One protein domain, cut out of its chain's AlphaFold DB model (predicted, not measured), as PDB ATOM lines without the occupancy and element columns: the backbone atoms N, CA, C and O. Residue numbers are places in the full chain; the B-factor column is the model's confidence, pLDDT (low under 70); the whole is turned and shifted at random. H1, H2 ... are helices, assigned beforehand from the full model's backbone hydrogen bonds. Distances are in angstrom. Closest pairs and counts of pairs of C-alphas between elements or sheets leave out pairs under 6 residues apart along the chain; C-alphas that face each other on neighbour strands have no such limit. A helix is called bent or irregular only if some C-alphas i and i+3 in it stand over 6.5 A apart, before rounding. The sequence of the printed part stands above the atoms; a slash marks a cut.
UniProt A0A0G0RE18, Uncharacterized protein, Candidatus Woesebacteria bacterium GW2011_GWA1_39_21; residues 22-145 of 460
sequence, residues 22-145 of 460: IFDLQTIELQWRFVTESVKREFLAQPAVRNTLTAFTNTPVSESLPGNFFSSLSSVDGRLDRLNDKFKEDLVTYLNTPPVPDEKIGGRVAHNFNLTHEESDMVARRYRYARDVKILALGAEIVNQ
ATOM      1  N   ILE A  22     -49.705  15.376 -39.415       85.31
ATOM      2  CA  ILE A  22     -50.299  15.298 -38.077       85.31
ATOM      3  C   ILE A  22     -49.510  14.248 -37.300       85.31
ATOM      4  O   ILE A  22     -49.417  13.097 -37.726       85.31
ATOM      5  N   PHE A  23     -48.919  14.651 -36.179       89.94
ATOM      6  CA  PHE A  23     -48.154  13.759 -35.316       89.94
ATOM      7  C   PHE A  23     -49.048  13.183 -34.220       89.94
ATOM      8  O   PHE A  23     -49.798  13.914 -33.573       89.94
ATOM      9  N   ASP A  24     -48.927  11.882 -33.964       93.69
ATOM     10  CA  ASP A  24     -49.493  11.281 -32.760       93.69
ATOM     11  C   ASP A  24     -48.641  11.672 -31.544       93.69
ATOM     12  O   ASP A  24     -47.588  11.092 -31.272       93.69
ATOM     13  N   LEU A  25     -49.110  12.674 -30.801       91.12
ATOM     14  CA  LEU A  25     -48.389  13.247 -29.665       91.12
ATOM     15  C   LEU A  25     -48.158  12.251 -28.517       91.12
ATOM     16  O   LEU A  25     -47.229  12.451 -27.733       91.12
ATOM     17  N   GLN A  26     -48.962  11.188 -28.397       92.81
ATOM     18  CA  GLN A  26     -48.710  10.134 -27.407       92.81
ATOM     19  C   GLN A  26     -47.515   9.279 -27.824       92.81
ATOM     20  O   GLN A  26     -46.644   8.982 -27.003       92.81
ATOM     21  N   THR A  27     -47.443   8.941 -29.113       95.50
ATOM     22  CA  THR A  27     -46.297   8.237 -29.692       95.50
ATOM     23  C   THR A  27     -45.020   9.072 -29.574       95.50
ATOM     24  O   THR A  27     -44.000   8.539 -29.137       95.50
ATOM     25  N   ILE A  28     -45.072  10.379 -29.863       96.44
ATOM     26  CA  ILE A  28     -43.920  11.285 -29.700       96.44
ATOM     27  C   ILE A  28     -43.430  11.311 -28.247       96.44
ATOM     28  O   ILE A  28     -42.234  11.149 -28.008       96.44
ATOM     29  N   GLU A  29     -44.335  11.437 -27.271       94.19
ATOM     30  CA  GLU A  29     -43.971  11.446 -25.845       94.19
ATOM     31  C   GLU A  29     -43.305  10.129 -25.417       94.19
ATOM     32  O   GLU A  29     -42.294  10.127 -24.710       94.19
ATOM     33  N   LEU A  30     -43.845   8.994 -25.872       95.25
ATOM     34  CA  LEU A  30     -43.289   7.676 -25.578       95.25
ATOM     35  C   LEU A  30     -41.891   7.510 -26.188       95.25
ATOM     36  O   LEU A  30     -40.980   7.028 -25.514       95.25
ATOM     37  N   GLN A  31     -41.713   7.913 -27.447       97.38
ATOM     38  CA  GLN A  31     -40.424   7.862 -28.139       97.38
ATOM     39  C   GLN A  31     -39.395   8.775 -27.459       97.38
ATOM     40  O   GLN A  31     -38.276   8.331 -27.203       97.38
ATOM     41  N   TRP A  32     -39.782  10.001 -27.092       97.06
ATOM     42  CA  TRP A  32     -38.914  10.927 -26.360       97.06
ATOM     43  C   TRP A  32     -38.459  10.337 -25.022       97.06
ATOM     44  O   TRP A  32     -37.265  10.325 -24.729       97.06
ATOM     45  N   ARG A  33     -39.380   9.741 -24.256       94.19
ATOM     46  CA  ARG A  33     -39.048   9.035 -23.010       94.19
ATOM     47  C   ARG A  33     -38.052   7.892 -23.235       94.19
ATOM     48  O   ARG A  33     -37.139   7.712 -22.437       94.19
ATOM     49  N   PHE A  34     -38.192   7.115 -24.312       95.69
ATOM     50  CA  PHE A  34     -37.214   6.067 -24.638       95.69
ATOM     51  C   PHE A  34     -35.826   6.633 -24.953       95.69
ATOM     52  O   PHE A  34     -34.822   6.020 -24.571       95.69
ATOM     53  N   VAL A  35     -35.763   7.774 -25.644       96.62
ATOM     54  CA  VAL A  35     -34.503   8.466 -25.938       96.62
ATOM     55  C   VAL A  35     -33.856   8.954 -24.646       96.62
ATOM     56  O   VAL A  35     -32.712   8.586 -24.388       96.62
ATOM     57  N   THR A  36     -34.568   9.699 -23.798       95.12
ATOM     58  CA  THR A  36     -33.994  10.274 -22.568       95.12
ATOM     59  C   THR A  36     -33.548   9.209 -21.566       95.12
ATOM     60  O   THR A  36     -32.461   9.337 -21.003       95.12
ATOM     61  N   GLU A  37     -34.289   8.108 -21.409       92.56
ATOM     62  CA  GLU A  37     -33.862   6.965 -20.582       92.56
ATOM     63  C   GLU A  37     -32.630   6.250 -21.154       92.56
ATOM     64  O   GLU A  37     -31.740   5.823 -20.413       92.56
ATOM     65  N   SER A  38     -32.538   6.136 -22.485       95.00
ATOM     66  CA  SER A  38     -31.351   5.564 -23.126       95.00
ATOM     67  C   SER A  38     -30.140   6.467 -22.917       95.00
ATOM     68  O   SER A  38     -29.106   5.984 -22.470       95.00
ATOM     69  N   VAL A  39     -30.284   7.777 -23.133       95.44
ATOM     70  CA  VAL A  39     -29.225   8.761 -22.871       95.44
ATOM     71  C   VAL A  39     -28.782   8.708 -21.411       95.44
ATOM     72  O   VAL A  39     -27.580   8.666 -21.154       95.44
ATOM     73  N   LYS A  40     -29.728   8.639 -20.463       92.06
ATOM     74  CA  LYS A  40     -29.438   8.532 -19.029       92.06
ATOM     75  C   LYS A  40     -28.524   7.350 -18.715       92.06
ATOM     76  O   LYS A  40     -27.537   7.491 -17.998       92.06
ATOM     77  N   ARG A  41     -28.825   6.184 -19.287       91.56
ATOM     78  CA  ARG A  41     -27.994   4.987 -19.138       91.56
ATOM     79  C   ARG A  41     -26.628   5.144 -19.807       91.56
ATOM     80  O   ARG A  41     -25.621   4.759 -19.216       91.56
ATOM     81  N   GLU A  42     -26.592   5.655 -21.035       93.81
ATOM     82  CA  GLU A  42     -25.349   5.702 -21.805       93.81
ATOM     83  C   GLU A  42     -24.373   6.756 -21.269       93.81
ATOM     84  O   GLU A  42     -23.174   6.493 -21.261       93.81
ATOM     85  N   PHE A  43     -24.828   7.896 -20.732       93.06
ATOM     86  CA  PHE A  43     -23.893   8.877 -20.167       93.06
ATOM     87  C   PHE A  43     -23.220   8.367 -18.887       93.06
ATOM     88  O   PHE A  43     -22.064   8.691 -18.627       93.06
ATOM     89  N   LEU A  44     -23.872   7.505 -18.106       89.62
ATOM     90  CA  LEU A  44     -23.214   6.853 -16.970       89.62
ATOM     91  C   LEU A  44     -22.096   5.907 -17.436       89.62
ATOM     92  O   LEU A  44     -21.039   5.835 -16.811       89.62
ATOM     93  N   ALA A  45     -22.292   5.229 -18.569       92.38
ATOM     94  CA  ALA A  45     -21.360   4.227 -19.082       92.38
ATOM     95  C   ALA A  45     -20.249   4.795 -19.986       92.38
ATOM     96  O   ALA A  45     -19.139   4.264 -19.995       92.38
ATOM     97  N   GLN A  46     -20.526   5.851 -20.755       95.69
ATOM     98  CA  GLN A  46     -19.692   6.278 -21.880       95.69
ATOM     99  C   GLN A  46     -19.223   7.738 -21.737       95.69
ATOM    100  O   GLN A  46     -20.034   8.662 -21.848       95.69
ATOM    101  N   PRO A  47     -17.904   7.987 -21.576       95.50
ATOM    102  CA  PRO A  47     -17.362   9.345 -21.488       95.50
ATOM    103  C   PRO A  47     -17.661  10.216 -22.715       95.50
ATOM    104  O   PRO A  47     -17.900  11.411 -22.574       95.50
ATOM    105  N   ALA A  48     -17.690   9.630 -23.917       96.44
ATOM    106  CA  ALA A  48     -17.996  10.361 -25.149       96.44
ATOM    107  C   ALA A  48     -19.405  10.978 -25.115       96.44
ATOM    108  O   ALA A  48     -19.570  12.157 -25.418       96.44
ATOM    109  N   VAL A  49     -20.400  10.210 -24.656       96.81
ATOM    110  CA  VAL A  49     -21.780  10.681 -24.468       96.81
ATOM    111  C   VAL A  49     -21.827  11.807 -23.435       96.81
ATOM    112  O   VAL A  49     -22.472  12.824 -23.684       96.81
ATOM    113  N   ARG A  50     -21.104  11.681 -22.309       95.31
ATOM    114  CA  ARG A  50     -21.029  12.757 -21.301       95.31
ATOM    115  C   ARG A  50     -20.457  14.041 -21.873       95.31
ATOM    116  O   ARG A  50     -21.062  15.094 -21.708       95.31
ATOM    117  N   ASN A  51     -19.332  13.959 -22.575       95.44
ATOM    118  CA  ASN A  51     -18.677  15.134 -23.143       95.44
ATOM    119  C   ASN A  51     -19.599  15.852 -24.137       95.44
ATOM    120  O   ASN A  51     -19.749  17.071 -24.058       95.44
ATOM    121  N   THR A  52     -20.305  15.108 -24.994       97.25
ATOM    122  CA  THR A  52     -21.306  15.695 -25.895       97.25
ATOM    123  C   THR A  52     -22.471  16.330 -25.128       97.25
ATOM    124  O   THR A  52     -22.900  17.427 -25.477       97.25
ATOM    125  N   LEU A  53     -22.959  15.701 -24.053       96.38
ATOM    126  CA  LEU A  53     -24.032  16.253 -23.217       96.38
ATOM    127  C   LEU A  53     -23.649  17.566 -22.532       96.38
ATOM    128  O   LEU A  53     -24.466  18.487 -22.484       96.38
ATOM    129  N   THR A  54     -22.417  17.676 -22.030       95.81
ATOM    130  CA  THR A  54     -21.970  18.880 -21.310       95.81
ATOM    131  C   THR A  54     -21.999  20.144 -22.168       95.81
ATOM    132  O   THR A  54     -22.172  21.229 -21.622       95.81
ATOM    133  N   ALA A  55     -21.949  20.037 -23.500       95.56
ATOM    134  CA  ALA A  55     -22.088  21.190 -24.396       95.56
ATOM    135  C   ALA A  55     -23.468  21.879 -24.291       95.56
ATOM    136  O   ALA A  55     -23.596  23.075 -24.560       95.56
ATOM    137  N   PHE A  56     -24.504  21.160 -23.849       97.38
ATOM    138  CA  PHE A  56     -25.862  21.698 -23.720       97.38
ATOM    139  C   PHE A  56     -26.112  22.454 -22.402       97.38
ATOM    140  O   PHE A  56     -27.142  23.121 -22.256       97.38
ATOM    141  N   THR A  57     -25.164  22.434 -21.460       96.19
ATOM    142  CA  THR A  57     -25.232  23.193 -20.190       96.19
ATOM    143  C   THR A  57     -25.348  24.699 -20.424       96.19
ATOM    144  O   THR A  57     -26.130  25.365 -19.750       96.19
ATOM    145  N   ASN A  58     -24.694  25.210 -21.467       95.44
ATOM    146  CA  ASN A  58     -24.691  26.630 -21.828       95.44
ATOM    147  C   ASN A  58     -25.561  26.960 -23.046       95.44
ATOM    148  O   ASN A  58     -25.611  28.109 -23.474       95.44
ATOM    149  N   THR A  59     -26.256  25.968 -23.614       96.50
ATOM    150  CA  THR A  59     -27.166  26.205 -24.741       96.50
ATOM    151  C   THR A  59     -28.530  26.676 -24.223       96.50
ATOM    152  O   THR A  59     -29.133  25.927 -23.449       96.50
ATOM    153  N   PRO A  60     -29.031  27.855 -24.655       95.06
ATOM    154  CA  PRO A  60     -30.345  28.358 -24.267       95.06
ATOM    155  C   PRO A  60     -31.477  27.380 -24.580       95.06
ATOM    156  O   PRO A  60     -31.468  26.702 -25.611       95.06
ATOM    157  N   VAL A  61     -32.489  27.345 -23.712       93.19
ATOM    158  CA  VAL A  61     -33.704  26.552 -23.935       93.19
ATOM    159  C   VAL A  61     -34.463  27.097 -25.149       93.19
ATOM    160  O   VAL A  61     -34.911  28.242 -25.152       93.19
ATOM    161  N   SER A  62     -34.644  26.259 -26.170       93.25
ATOM    162  CA  SER A  62     -35.339  26.605 -27.414       93.25
ATOM    163  C   SER A  62     -36.066  25.397 -28.008       93.25
ATOM    164  O   SER A  62     -35.782  24.252 -27.652       93.25
ATOM    165  N   GLU A  63     -36.972  25.631 -28.961       93.56
ATOM    166  CA  GLU A  63     -37.661  24.547 -29.675       93.56
ATOM    167  C   GLU A  63     -36.717  23.626 -30.463       93.56
ATOM    168  O   GLU A  63     -37.033  22.453 -30.650       93.56
ATOM    169  N   SER A  64     -35.569  24.133 -30.923       95.75
ATOM    170  CA  SER A  64     -34.596  23.364 -31.712       95.75
ATOM    171  C   SER A  64     -33.615  22.559 -30.856       95.75
ATOM    172  O   SER A  64     -32.984  21.626 -31.358       95.75
ATOM    173  N   LEU A  65     -33.499  22.875 -29.559       97.19
ATOM    174  CA  LEU A  65     -32.573  22.214 -28.638       97.19
ATOM    175  C   LEU A  65     -32.716  20.676 -28.616       97.19
ATOM    176  O   LEU A  65     -31.688  20.005 -28.722       97.19
ATOM    177  N   PRO A  66     -33.923  20.077 -28.548       98.00
ATOM    178  CA  PRO A  66     -34.067  18.619 -28.498       98.00
ATOM    179  C   PRO A  66     -33.599  17.911 -29.775       98.00
ATOM    180  O   PRO A  66     -33.022  16.826 -29.700       98.00
ATOM    181  N   GLY A  67     -33.826  18.520 -30.944       97.50
ATOM    182  CA  GLY A  67     -33.373  17.979 -32.228       97.50
ATOM    183  C   GLY A  67     -31.848  17.997 -32.336       97.50
ATOM    184  O   GLY A  67     -31.230  16.972 -32.637       97.50
ATOM    185  N   ASN A  68     -31.232  19.131 -31.984       97.75
ATOM    186  CA  ASN A  68     -29.773  19.284 -31.942       97.75
ATOM    187  C   ASN A  68     -29.127  18.297 -30.963       97.75
ATOM    188  O   ASN A  68     -28.110  17.675 -31.276       97.75
ATOM    189  N   PHE A  69     -29.745  18.130 -29.794       98.19
ATOM    190  CA  PHE A  69     -29.358  17.158 -28.782       98.19
ATOM    191  C   PHE A  69     -29.372  15.728 -29.318       98.19
ATOM    192  O   PHE A  69     -28.357  15.035 -29.238       98.19
ATOM    193  N   PHE A  70     -30.494  15.288 -29.893       97.62
ATOM    194  CA  PHE A  70     -30.628  13.894 -30.305       97.62
ATOM    195  C   PHE A  70     -29.680  13.563 -31.465       97.62
ATOM    196  O   PHE A  70     -28.974  12.556 -31.403       97.62
ATOM    197  N   SER A  71     -29.570  14.470 -32.443       97.06
ATOM    198  CA  SER A  71     -28.637  14.358 -33.572       97.06
ATOM    199  C   SER A  71     -27.171  14.273 -33.117       97.06
ATOM    200  O   SER A  71     -26.423  13.381 -33.534       97.06
ATOM    201  N   SER A  72     -26.766  15.144 -32.183       97.56
ATOM    202  CA  SER A  72     -25.394  15.157 -31.654       97.56
ATOM    203  C   SER A  72     -25.048  13.849 -30.949       97.56
ATOM    204  O   SER A  72     -23.956  13.314 -31.141       97.56
ATOM    205  N   LEU A  73     -25.981  13.291 -30.172       97.12
ATOM    206  CA  LEU A  73     -25.745  12.047 -29.443       97.12
ATOM    207  C   LEU A  73     -25.778  10.800 -30.334       97.12
ATOM    208  O   LEU A  73     -24.980   9.891 -30.112       97.12
ATOM    209  N   SER A  74     -26.624  10.765 -31.369       96.88
ATOM    210  CA  SER A  74     -26.603   9.668 -32.350       96.88
ATOM    211  C   SER A  74     -25.264   9.552 -33.077       96.88
ATOM    212  O   SER A  74     -24.846   8.453 -33.411       96.88
ATOM    213  N   SER A  75     -24.538  10.661 -33.254       96.62
ATOM    214  CA  SER A  75     -23.228  10.627 -33.915       96.62
ATOM    215  C   SER A  75     -22.110   9.992 -33.073       96.62
ATOM    216  O   SER A  75     -21.067   9.636 -33.620       96.62
ATOM    217  N   VAL A  76     -22.307   9.853 -31.753       96.88
ATOM    218  CA  VAL A  76     -21.278   9.357 -30.819       96.88
ATOM    219  C   VAL A  76     -21.629   8.026 -30.156       96.88
ATOM    220  O   VAL A  76     -20.728   7.367 -29.644       96.88
ATOM    221  N   ASP A  77     -22.898   7.603 -30.176       97.44
ATOM    222  CA  ASP A  77     -23.346   6.326 -29.613       97.44
ATOM    223  C   ASP A  77     -24.225   5.530 -30.592       97.44
ATOM    224  O   ASP A  77     -25.310   5.955 -30.996       97.44
ATOM    225  N   GLY A  78     -23.795   4.307 -30.915       96.62
ATOM    226  CA  GLY A  78     -24.474   3.449 -31.893       96.62
ATOM    227  C   GLY A  78     -25.837   2.907 -31.439       96.62
ATOM    228  O   GLY A  78     -26.599   2.365 -32.243       96.62
ATOM    229  N   ARG A  79     -26.190   2.988 -30.150       96.38
ATOM    230  CA  ARG A  79     -27.543   2.641 -29.696       96.38
ATOM    231  C   ARG A  79     -28.502   3.805 -29.919       96.38
ATOM    232  O   ARG A  79     -29.611   3.553 -30.393       96.38
ATOM    233  N   LEU A  80     -28.087   5.026 -29.609       96.94
ATOM    234  CA  LEU A  80     -28.843   6.241 -29.886       96.94
ATOM    235  C   LEU A  80     -28.998   6.466 -31.393       96.94
ATOM    236  O   LEU A  80     -30.087   6.833 -31.817       96.94
ATOM    237  N   ASP A  81     -27.990   6.122 -32.198       97.94
ATOM    238  CA  ASP A  81     -28.082   6.095 -33.666       97.94
ATOM    239  C   ASP A  81     -29.223   5.193 -34.165       97.94
ATOM    240  O   ASP A  81     -30.128   5.627 -34.876       97.94
ATOM    241  N   ARG A  82     -29.294   3.953 -33.661       97.88
ATOM    242  CA  ARG A  82     -30.402   3.038 -33.986       97.88
ATOM    243  C   ARG A  82     -31.767   3.558 -33.540       97.88
ATOM    244  O   ARG A  82     -32.767   3.231 -34.176       97.88
ATOM    245  N   LEU A  83     -31.847   4.311 -32.438       97.62
ATOM    246  CA  LEU A  83     -33.100   4.958 -32.031       97.62
ATOM    247  C   LEU A  83     -33.456   6.119 -32.959       97.62
ATOM    248  O   LEU A  83     -34.629   6.267 -33.290       97.62
ATOM    249  N   ASN A  84     -32.467   6.902 -33.389       97.25
ATOM    250  CA  ASN A  84     -32.648   7.983 -34.353       97.25
ATOM    251  C   ASN A  84     -33.196   7.435 -35.679       97.25
ATOM    252  O   ASN A  84     -34.204   7.938 -36.170       97.25
ATOM    253  N   ASP A  85     -32.639   6.332 -36.184       97.62
ATOM    254  CA  ASP A  85     -33.166   5.634 -37.363       97.62
ATOM    255  C   ASP A  85     -34.567   5.059 -37.127       97.62
ATOM    256  O   ASP A  85     -35.474   5.250 -37.939       97.62
ATOM    257  N   LYS A  86     -34.779   4.378 -35.992       97.94
ATOM    258  CA  LYS A  86     -36.072   3.766 -35.649       97.94
ATOM    259  C   LYS A  86     -37.195   4.798 -35.534       97.94
ATOM    260  O   LYS A  86     -38.330   4.492 -35.890       97.94
ATOM    261  N   PHE A  87     -36.903   5.984 -35.005       98.00
ATOM    262  CA  PHE A  87     -37.879   7.052 -34.769       98.00
ATOM    263  C   PHE A  87     -37.802   8.173 -35.815       98.00
ATOM    264  O   PHE A  87     -38.359   9.252 -35.602       98.00
ATOM    265  N   LYS A  88     -37.126   7.928 -36.946       96.94
ATOM    266  CA  LYS A  88     -36.855   8.929 -37.983       96.94
ATOM    267  C   LYS A  88     -38.127   9.577 -38.531       96.94
ATOM    268  O   LYS A  88     -38.225  10.801 -38.640       96.94
ATOM    269  N   GLU A  89     -39.115   8.745 -38.842       95.88
ATOM    270  CA  GLU A  89     -40.373   9.194 -39.432       95.88
ATOM    271  C   GLU A  89     -41.197  10.035 -38.453       95.88
ATOM    272  O   GLU A  89     -41.823  11.004 -38.871       95.88
ATOM    273  N   ASP A  90     -41.173   9.729 -37.156       95.81
ATOM    274  CA  ASP A  90     -42.042  10.376 -36.167       95.81
ATOM    275  C   ASP A  90     -41.281  11.406 -35.335       95.81
ATOM    276  O   ASP A  90     -41.287  12.583 -35.693       95.81
ATOM    277  N   LEU A  91     -40.601  10.993 -34.256       97.00
ATOM    278  CA  LEU A  91     -39.899  11.902 -33.345       97.00
ATOM    279  C   LEU A  91     -38.882  12.791 -34.058       97.00
ATOM    280  O   LEU A  91     -38.896  13.997 -33.842       97.00
ATOM    281  N   VAL A  92     -38.009  12.245 -34.907       97.00
ATOM    282  CA  VAL A  92     -36.953  13.059 -35.541       97.00
ATOM    283  C   VAL A  92     -37.566  14.094 -36.487       97.00
ATOM    284  O   VAL A  92     -37.190  15.263 -36.455       97.00
ATOM    285  N   THR A  93     -38.564  13.699 -37.279       96.12
ATOM    286  CA  THR A  93     -39.311  14.625 -38.147       96.12
ATOM    287  C   THR A  93     -40.077  15.672 -37.329       96.12
ATOM    288  O   THR A  93     -40.089  16.852 -37.684       96.12
ATOM    289  N   TYR A  94     -40.667  15.273 -36.200       95.69
ATOM    290  CA  TYR A  94     -41.340  16.175 -35.269       95.69
ATOM    291  C   TYR A  94     -40.370  17.192 -34.660       95.69
ATOM    292  O   TYR A  94     -40.686  18.377 -34.627       95.69
ATOM    293  N   LEU A  95     -39.186  16.771 -34.210       96.00
ATOM    294  CA  LEU A  95     -38.180  17.657 -33.613       96.00
ATOM    295  C   LEU A  95     -37.537  18.604 -34.636       96.00
ATOM    296  O   LEU A  95     -37.149  19.708 -34.269       96.00
ATOM    297  N   ASN A  96     -37.459  18.195 -35.905       94.81
ATOM    298  CA  ASN A  96     -36.875  18.985 -36.995       94.81
ATOM    299  C   ASN A  96     -37.889  19.848 -37.755       94.81
ATOM    300  O   ASN A  96     -37.514  20.566 -38.683       94.81
ATOM    301  N   THR A  97     -39.174  19.784 -37.405       92.75
ATOM    302  CA  THR A  97     -40.160  20.698 -37.990       92.75
ATOM    303  C   THR A  97     -39.815  22.131 -37.546       92.75
ATOM    304  O   THR A  97     -39.490  22.317 -36.372       92.75
ATOM    305  N   PRO A  98     -39.870  23.140 -38.443       92.19
ATOM    306  CA  PRO A  98     -39.414  24.494 -38.139       92.19
ATOM    307  C   PRO A  98     -39.971  25.036 -36.813       92.19
ATOM    308  O   PRO A  98     -41.137  24.770 -36.494       92.19
ATOM    309  N   PRO A  99     -39.153  25.755 -36.023       90.00
ATOM    310  CA  PRO A  99     -39.628  26.397 -34.806       90.00
ATOM    311  C   PRO A  99     -40.662  27.466 -35.157       90.00
ATOM    312  O   PRO A  99     -40.632  28.055 -36.245       90.00
ATOM    313  N   VAL A 100     -41.580  27.722 -34.232       86.62
ATOM    314  CA  VAL A 100     -42.506  28.838 -34.379       86.62
ATOM    315  C   VAL A 100     -41.706  30.135 -34.171       86.62
ATOM    316  O   VAL A 100     -40.932  30.221 -33.220       86.62
ATOM    317  N   PRO A 101     -41.845  31.148 -35.049       83.94
ATOM    318  CA  PRO A 101     -41.140  32.417 -34.882       83.94
ATOM    319  C   PRO A 101     -41.446  33.058 -33.524       83.94
ATOM    320  O   PRO A 101     -42.610  33.110 -33.117       83.94
ATOM    321  N   ASP A 102     -40.426  33.578 -32.841       79.50
ATOM    322  CA  ASP A 102     -40.566  34.156 -31.500       79.50
ATOM    323  C   ASP A 102     -41.570  35.313 -31.456       79.50
ATOM    324  O   ASP A 102     -42.285  35.477 -30.467       79.50
ATOM    325  N   GLU A 103     -41.705  36.062 -32.551       79.38
ATOM    326  CA  GLU A 103     -42.666  37.158 -32.682       79.38
ATOM    327  C   GLU A 103     -44.114  36.658 -32.618       79.38
ATOM    328  O   GLU A 103     -45.005  37.371 -32.151       79.38
ATOM    329  N   LYS A 104     -44.361  35.416 -33.058       74.69
ATOM    330  CA  LYS A 104     -45.674  34.771 -32.934       74.69
ATOM    331  C   LYS A 104     -45.915  34.234 -31.537       74.69
ATOM    332  O   LYS A 104     -47.071  34.131 -31.153       74.69
ATOM    333  N   ILE A 105     -44.868  33.948 -30.766       71.88
ATOM    334  CA  ILE A 105     -44.953  33.451 -29.386       71.88
ATOM    335  C   ILE A 105     -45.087  34.633 -28.394       71.88
ATOM    336  O   ILE A 105     -44.793  34.525 -27.209       71.88
ATOM    337  N   GLY A 106     -45.572  35.791 -28.857       60.12
ATOM    338  CA  GLY A 106     -45.903  36.928 -28.001       60.12
ATOM    339  C   GLY A 106     -47.139  36.663 -27.132       60.12
ATOM    340  O   GLY A 106     -48.255  36.563 -27.637       60.12
ATOM    341  N   GLY A 107     -46.960  36.600 -25.811       60.88
ATOM    342  CA  GLY A 107     -48.041  36.346 -24.852       60.88
ATOM    343  C   GLY A 107     -48.181  34.866 -24.472       60.88
ATOM    344  O   GLY A 107     -47.257  34.080 -24.629       60.88
ATOM    345  N   ARG A 108     -49.330  34.472 -23.905       60.91
ATOM    346  CA  ARG A 108     -49.534  33.094 -23.416       60.91
ATOM    347  C   ARG A 108     -49.544  32.094 -24.563       60.91
ATOM    348  O   ARG A 108     -50.477  32.169 -25.351       60.91
ATOM    349  N   VAL A 109     -48.682  31.076 -24.562       57.88
ATOM    350  CA  VAL A 109     -48.761  29.976 -25.552       57.88
ATOM    351  C   VAL A 109     -50.176  29.378 -25.619       57.88
ATOM    352  O   VAL A 109     -50.748  29.280 -26.694       57.88
ATOM    353  N   ALA A 110     -50.811  29.107 -24.473       56.03
ATOM    354  CA  ALA A 110     -52.150  28.503 -24.417       56.03
ATOM    355  C   ALA A 110     -53.319  29.416 -24.862       56.03
ATOM    356  O   ALA A 110     -54.428  28.931 -25.073       56.03
ATOM    357  N   HIS A 111     -53.114  30.733 -24.968       56.72
ATOM    358  CA  HIS A 111     -54.162  31.695 -25.351       56.72
ATOM    359  C   HIS A 111     -53.673  32.699 -26.396       56.72
ATOM    360  O   HIS A 111     -54.171  33.825 -26.467       56.72
ATOM    361  N   ASN A 112     -52.669  32.313 -27.176       61.56
ATOM    362  CA  ASN A 112     -52.134  33.169 -28.207       61.56
ATOM    363  C   ASN A 112     -53.066  33.115 -29.413       61.56
ATOM    364  O   ASN A 112     -53.138  32.097 -30.094       61.56
ATOM    365  N   PHE A 113     -53.772  34.210 -29.694       61.47
ATOM    366  CA  PHE A 113     -54.658  34.297 -30.860       61.47
ATOM    367  C   PHE A 113     -53.913  34.129 -32.197       61.47
ATOM    368  O   PHE A 113     -54.556  33.913 -33.220       61.47
ATOM    369  N   ASN A 114     -52.578  34.210 -32.186       74.69
ATOM    370  CA  ASN A 114     -51.731  34.061 -33.367       74.69
ATOM    371  C   ASN A 114     -51.206  32.631 -33.581       74.69
ATOM    372  O   ASN A 114     -50.499  32.411 -34.566       74.69
ATOM    373  N   LEU A 115     -51.512  31.685 -32.682       77.38
ATOM    374  CA  LEU A 115     -51.109  30.281 -32.793       77.38
ATOM    375  C   LEU A 115     -52.330  29.379 -32.951       77.38
ATOM    376  O   LEU A 115     -53.355  29.575 -32.293       77.38
ATOM    377  N   THR A 116     -52.206  28.342 -33.779       82.81
ATOM    378  CA  THR A 116     -53.184  27.246 -33.734       82.81
ATOM    379  C   THR A 116     -53.018  26.432 -32.446       82.81
ATOM    380  O   THR A 116     -52.003  26.529 -31.742       82.81
ATOM    381  N   HIS A 117     -54.015  25.608 -32.114       80.69
ATOM    382  CA  HIS A 117     -53.910  24.701 -30.969       80.69
ATOM    383  C   HIS A 117     -52.728  23.733 -31.138       80.69
ATOM    384  O   HIS A 117     -51.955  23.538 -30.204       80.69
ATOM    385  N   GLU A 118     -52.520  23.216 -32.352       82.69
ATOM    386  CA  GLU A 118     -51.407  22.318 -32.676       82.69
ATOM    387  C   GLU A 118     -50.045  23.007 -32.538       82.69
ATOM    388  O   GLU A 118     -49.096  22.400 -32.051       82.69
ATOM    389  N   GLU A 119     -49.932  24.272 -32.952       84.44
ATOM    390  CA  GLU A 119     -48.698  25.050 -32.788       84.44
ATOM    391  C   GLU A 119     -48.400  25.313 -31.314       84.44
ATOM    392  O   GLU A 119     -47.264  25.145 -30.877       84.44
ATOM    393  N   SER A 120     -49.429  25.652 -30.539       82.50
ATOM    394  CA  SER A 120     -49.309  25.876 -29.097       82.50
ATOM    395  C   SER A 120     -48.839  24.613 -28.370       82.50
ATOM    396  O   SER A 120     -47.903  24.662 -27.568       82.50
ATOM    397  N   ASP A 121     -49.435  23.464 -28.696       84.31
ATOM    398  CA  ASP A 121     -49.057  22.162 -28.143       84.31
ATOM    399  C   ASP A 121     -47.636  21.751 -28.550       84.31
ATOM    400  O   ASP A 121     -46.879  21.218 -27.730       84.31
ATOM    401  N   MET A 122     -47.259  22.015 -29.803       88.06
ATOM    402  CA  MET A 122     -45.927  21.721 -30.327       88.06
ATOM    403  C   MET A 122     -44.852  22.534 -29.603       88.06
ATOM    404  O   MET A 122     -43.883  21.952 -29.104       88.06
ATOM    405  N   VAL A 123     -45.055  23.851 -29.486       87.88
ATOM    406  CA  VAL A 123     -44.172  24.769 -28.752       87.88
ATOM    407  C   VAL A 123     -44.018  24.282 -27.311       87.88
ATOM    408  O   VAL A 123     -42.904  23.995 -26.872       87.88
ATOM    409  N   ALA A 124     -45.127  24.087 -26.592       86.25
ATOM    410  CA  ALA A 124     -45.100  23.666 -25.191       86.25
ATOM    411  C   ALA A 124     -44.330  22.347 -24.981       86.25
ATOM    412  O   ALA A 124     -43.519  22.225 -24.057       86.25
ATOM    413  N   ARG A 125     -44.537  21.351 -25.853       90.69
ATOM    414  CA  ARG A 125     -43.836  20.055 -25.783       90.69
ATOM    415  C   ARG A 125     -42.356  20.166 -26.105       90.69
ATOM    416  O   ARG A 125     -41.549  19.593 -25.382       90.69
ATOM    417  N   ARG A 126     -41.967  20.902 -27.146       93.19
ATOM    418  CA  ARG A 126     -40.544  21.040 -27.487       93.19
ATOM    419  C   ARG A 126     -39.772  21.804 -26.428       93.19
ATOM    420  O   ARG A 126     -38.668  21.391 -26.091       93.19
ATOM    421  N   TYR A 127     -40.365  22.845 -25.846       91.69
ATOM    422  CA  TYR A 127     -39.766  23.511 -24.691       91.69
ATOM    423  C   TYR A 127     -39.624  22.553 -23.506       91.69
ATOM    424  O   TYR A 127     -38.587  22.556 -22.854       91.69
ATOM    425  N   ARG A 128     -40.597  21.671 -23.256       90.56
ATOM    426  CA  ARG A 128     -40.463  20.621 -22.234       90.56
ATOM    427  C   ARG A 128     -39.291  19.682 -22.517       90.56
ATOM    428  O   ARG A 128     -38.467  19.453 -21.638       90.56
ATOM    429  N   TYR A 129     -39.169  19.198 -23.749       94.88
ATOM    430  CA  TYR A 129     -38.054  18.341 -24.160       94.88
ATOM    431  C   TYR A 129     -36.712  19.072 -24.039       94.88
ATOM    432  O   TYR A 129     -35.723  18.494 -23.600       94.88
ATOM    433  N   ALA A 130     -36.679  20.369 -24.344       95.06
ATOM    434  CA  ALA A 130     -35.493  21.201 -24.187       95.06
ATOM    435  C   ALA A 130     -35.079  21.308 -22.709       95.06
ATOM    436  O   ALA A 130     -33.893  21.256 -22.396       95.06
ATOM    437  N   ARG A 131     -36.045  21.370 -21.785       91.88
ATOM    438  CA  ARG A 131     -35.790  21.335 -20.336       91.88
ATOM    439  C   ARG A 131     -35.251  19.973 -19.887       91.88
ATOM    440  O   ARG A 131     -34.298  19.934 -19.114       91.88
ATOM    441  N   ASP A 132     -35.757  18.863 -20.426       93.25
ATOM    442  CA  ASP A 132     -35.186  17.528 -20.168       93.25
ATOM    443  C   ASP A 132     -33.713  17.439 -20.592       93.25
ATOM    444  O   ASP A 132     -32.894  16.880 -19.859       93.25
ATOM    445  N   VAL A 133     -33.358  18.046 -21.731       96.50
ATOM    446  CA  VAL A 133     -31.964  18.150 -22.188       96.50
ATOM    447  C   VAL A 133     -31.097  18.878 -21.158       96.50
ATOM    448  O   VAL A 133     -30.011  18.393 -20.842       96.50
ATOM    449  N   LYS A 134     -31.572  19.991 -20.579       96.00
ATOM    450  CA  LYS A 134     -30.828  20.727 -19.536       96.00
ATOM    451  C   LYS A 134     -30.563  19.862 -18.303       96.00
ATOM    452  O   LYS A 134     -29.450  19.892 -17.775       96.00
ATOM    453  N   ILE A 135     -31.548  19.076 -17.864       93.94
ATOM    454  CA  ILE A 135     -31.406  18.178 -16.706       93.94
ATOM    455  C   ILE A 135     -30.405  17.049 -16.996       93.94
ATOM    456  O   ILE A 135     -29.553  16.755 -16.156       93.94
ATOM    457  N   LEU A 136     -30.450  16.447 -18.189       94.69
ATOM    458  CA  LEU A 136     -29.484  15.416 -18.596       94.69
ATOM    459  C   LEU A 136     -28.062  15.978 -18.727       94.69
ATOM    460  O   LEU A 136     -27.108  15.321 -18.316       94.69
ATOM    461  N   ALA A 137     -27.919  17.197 -19.255       96.19
ATOM    462  CA  ALA A 137     -26.633  17.881 -19.370       96.19
ATOM    463  C   ALA A 137     -26.007  18.158 -17.994       96.19
ATOM    464  O   ALA A 137     -24.820  17.899 -17.803       96.19
ATOM    465  N   LEU A 138     -26.816  18.597 -17.022       95.19
ATOM    466  CA  LEU A 138     -26.391  18.754 -15.627       95.19
ATOM    467  C   LEU A 138     -25.945  17.421 -15.016       95.19
ATOM    468  O   LEU A 138     -24.871  17.347 -14.427       95.19
ATOM    469  N   GLY A 139     -26.730  16.353 -15.200       93.12
ATOM    470  CA  GLY A 139     -26.360  15.016 -14.728       93.12
ATOM    471  C   GLY A 139     -25.027  14.530 -15.309       93.12
ATOM    472  O   GLY A 139     -24.196  13.994 -14.580       93.12
ATOM    473  N   ALA A 140     -24.786  14.763 -16.601       94.12
ATOM    474  CA  ALA A 140     -23.526  14.404 -17.249       94.12
ATOM    475  C   ALA A 140     -22.328  15.204 -16.715       94.12
ATOM    476  O   ALA A 140     -21.259  14.629 -16.508       94.12
ATOM    477  N   GLU A 141     -22.496  16.506 -16.475       94.94
ATOM    478  CA  GLU A 141     -21.431  17.356 -15.937       94.94
ATOM    479  C   GLU A 141     -21.060  16.992 -14.497       94.94
ATOM    480  O   GLU A 141     -19.875  16.957 -14.159       94.94
ATOM    481  N   ILE A 142     -22.060  16.669 -13.675       92.62
ATOM    482  CA  ILE A 142     -21.859  16.207 -12.299       92.62
ATOM    483  C   ILE A 142     -21.110  14.874 -12.278       92.62
ATOM    484  O   ILE A 142     -20.158  14.719 -11.520       92.62
ATOM    485  N   VAL A 143     -21.478  13.925 -13.143       90.88
ATOM    486  CA  VAL A 143     -20.788  12.624 -13.235       90.88
ATOM    487  C   VAL A 143     -19.351  12.758 -13.753       90.88
ATOM    488  O   VAL A 143     -18.517  11.903 -13.472       90.88
ATOM    489  N   ASN A 144     -19.035  13.829 -14.483       90.94
ATOM    490  CA  ASN A 144     -17.664  14.131 -14.893       90.94
ATOM    491  C   ASN A 144     -16.792  14.699 -13.754       90.94
ATOM    492  O   ASN A 144     -15.585  14.830 -13.948       90.94
ATOM    493  N   GLN A 145     -17.356  15.022 -12.584       89.19
ATOM    494  CA  GLN A 145     -16.571  15.452 -11.427       89.19
ATOM    495  C   GLN A 145     -15.971  14.233 -10.709       89.19
ATOM    496  O   GLN A 145     -16.701  13.424 -10.141       89.19
TER     497      GLN A 145
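Overview. This is residues 22 to 145 of the 460 residues of an uncharacterized protein of Candidatus Woesebacteria bacterium GW2011_GWA1_39_21 (UniProt A0A0G0RE18). Two long helices, H6 and H1, lie side by side and run the same way as one layer, and four shorter helices, H2 to H5, cover one side of them as a second layer. A long link, residues 96 to 116, loops round at the end where H6 begins. The printed part has 124 residues with six named helices, H1 to H6 in chain order, and no named strand: all helix. It is compact, with a radius of gyration of the C-alphas of 14.9 A, and elongated, spanning 46 by 29 by 18 A.

Along the chain. H6, residues 117 to 143, is 39.5 A long and ends at C-alpha 143 (-20.788, 12.624, -13.235). H1, residues 25 to 45, is 30.4 A long from C-alpha 25 (-48.389, 13.247, -29.665). H2 is residues 47 to 58, 18.8 A, and only just irregular: C-alphas 55 and 58 are 6.6 A apart. H3 is residues 65 to 74, 14.4 A; H4, 78 to 86, 12.2 A; H5, 88 to 95, 9.9 A.

Arrangement. H6 touches H1 at a shallow tilt of 9 degrees, closest at C-alphas Ala 140 and Phe 43, 6.3 A. With residues 133 to 141 alone H6 touches H2, at a steep 58 degrees, closest at Ala 137 and Leu 53, 4.9 A. H2 and H3 form a helical hairpin, closest at Val 49 and Leu 73, 6.5 A. H1 touches H4 with residues 35 to 39 alone, closest at Val 35 and Leu 83, 7.2 A. H1 and H5 touch about perpendicular, 88 degrees, closest at Ile 28 and Leu 91, 5.5 A. H4 and H6 are apart. Every O i to N i+4 pair is within hydrogen-bond range in H3, H4 and H6; H1 has 16 of 17, H2 4 of 8, H5 2 of 4.

Size, cuts and confidence. The C-alphas farthest apart, Phe 113 and Gln 145, are 46.7 A apart. The printed part has no cut. The link from H5 to H6 is long; residues 106 to 113 are under pLDDT 70.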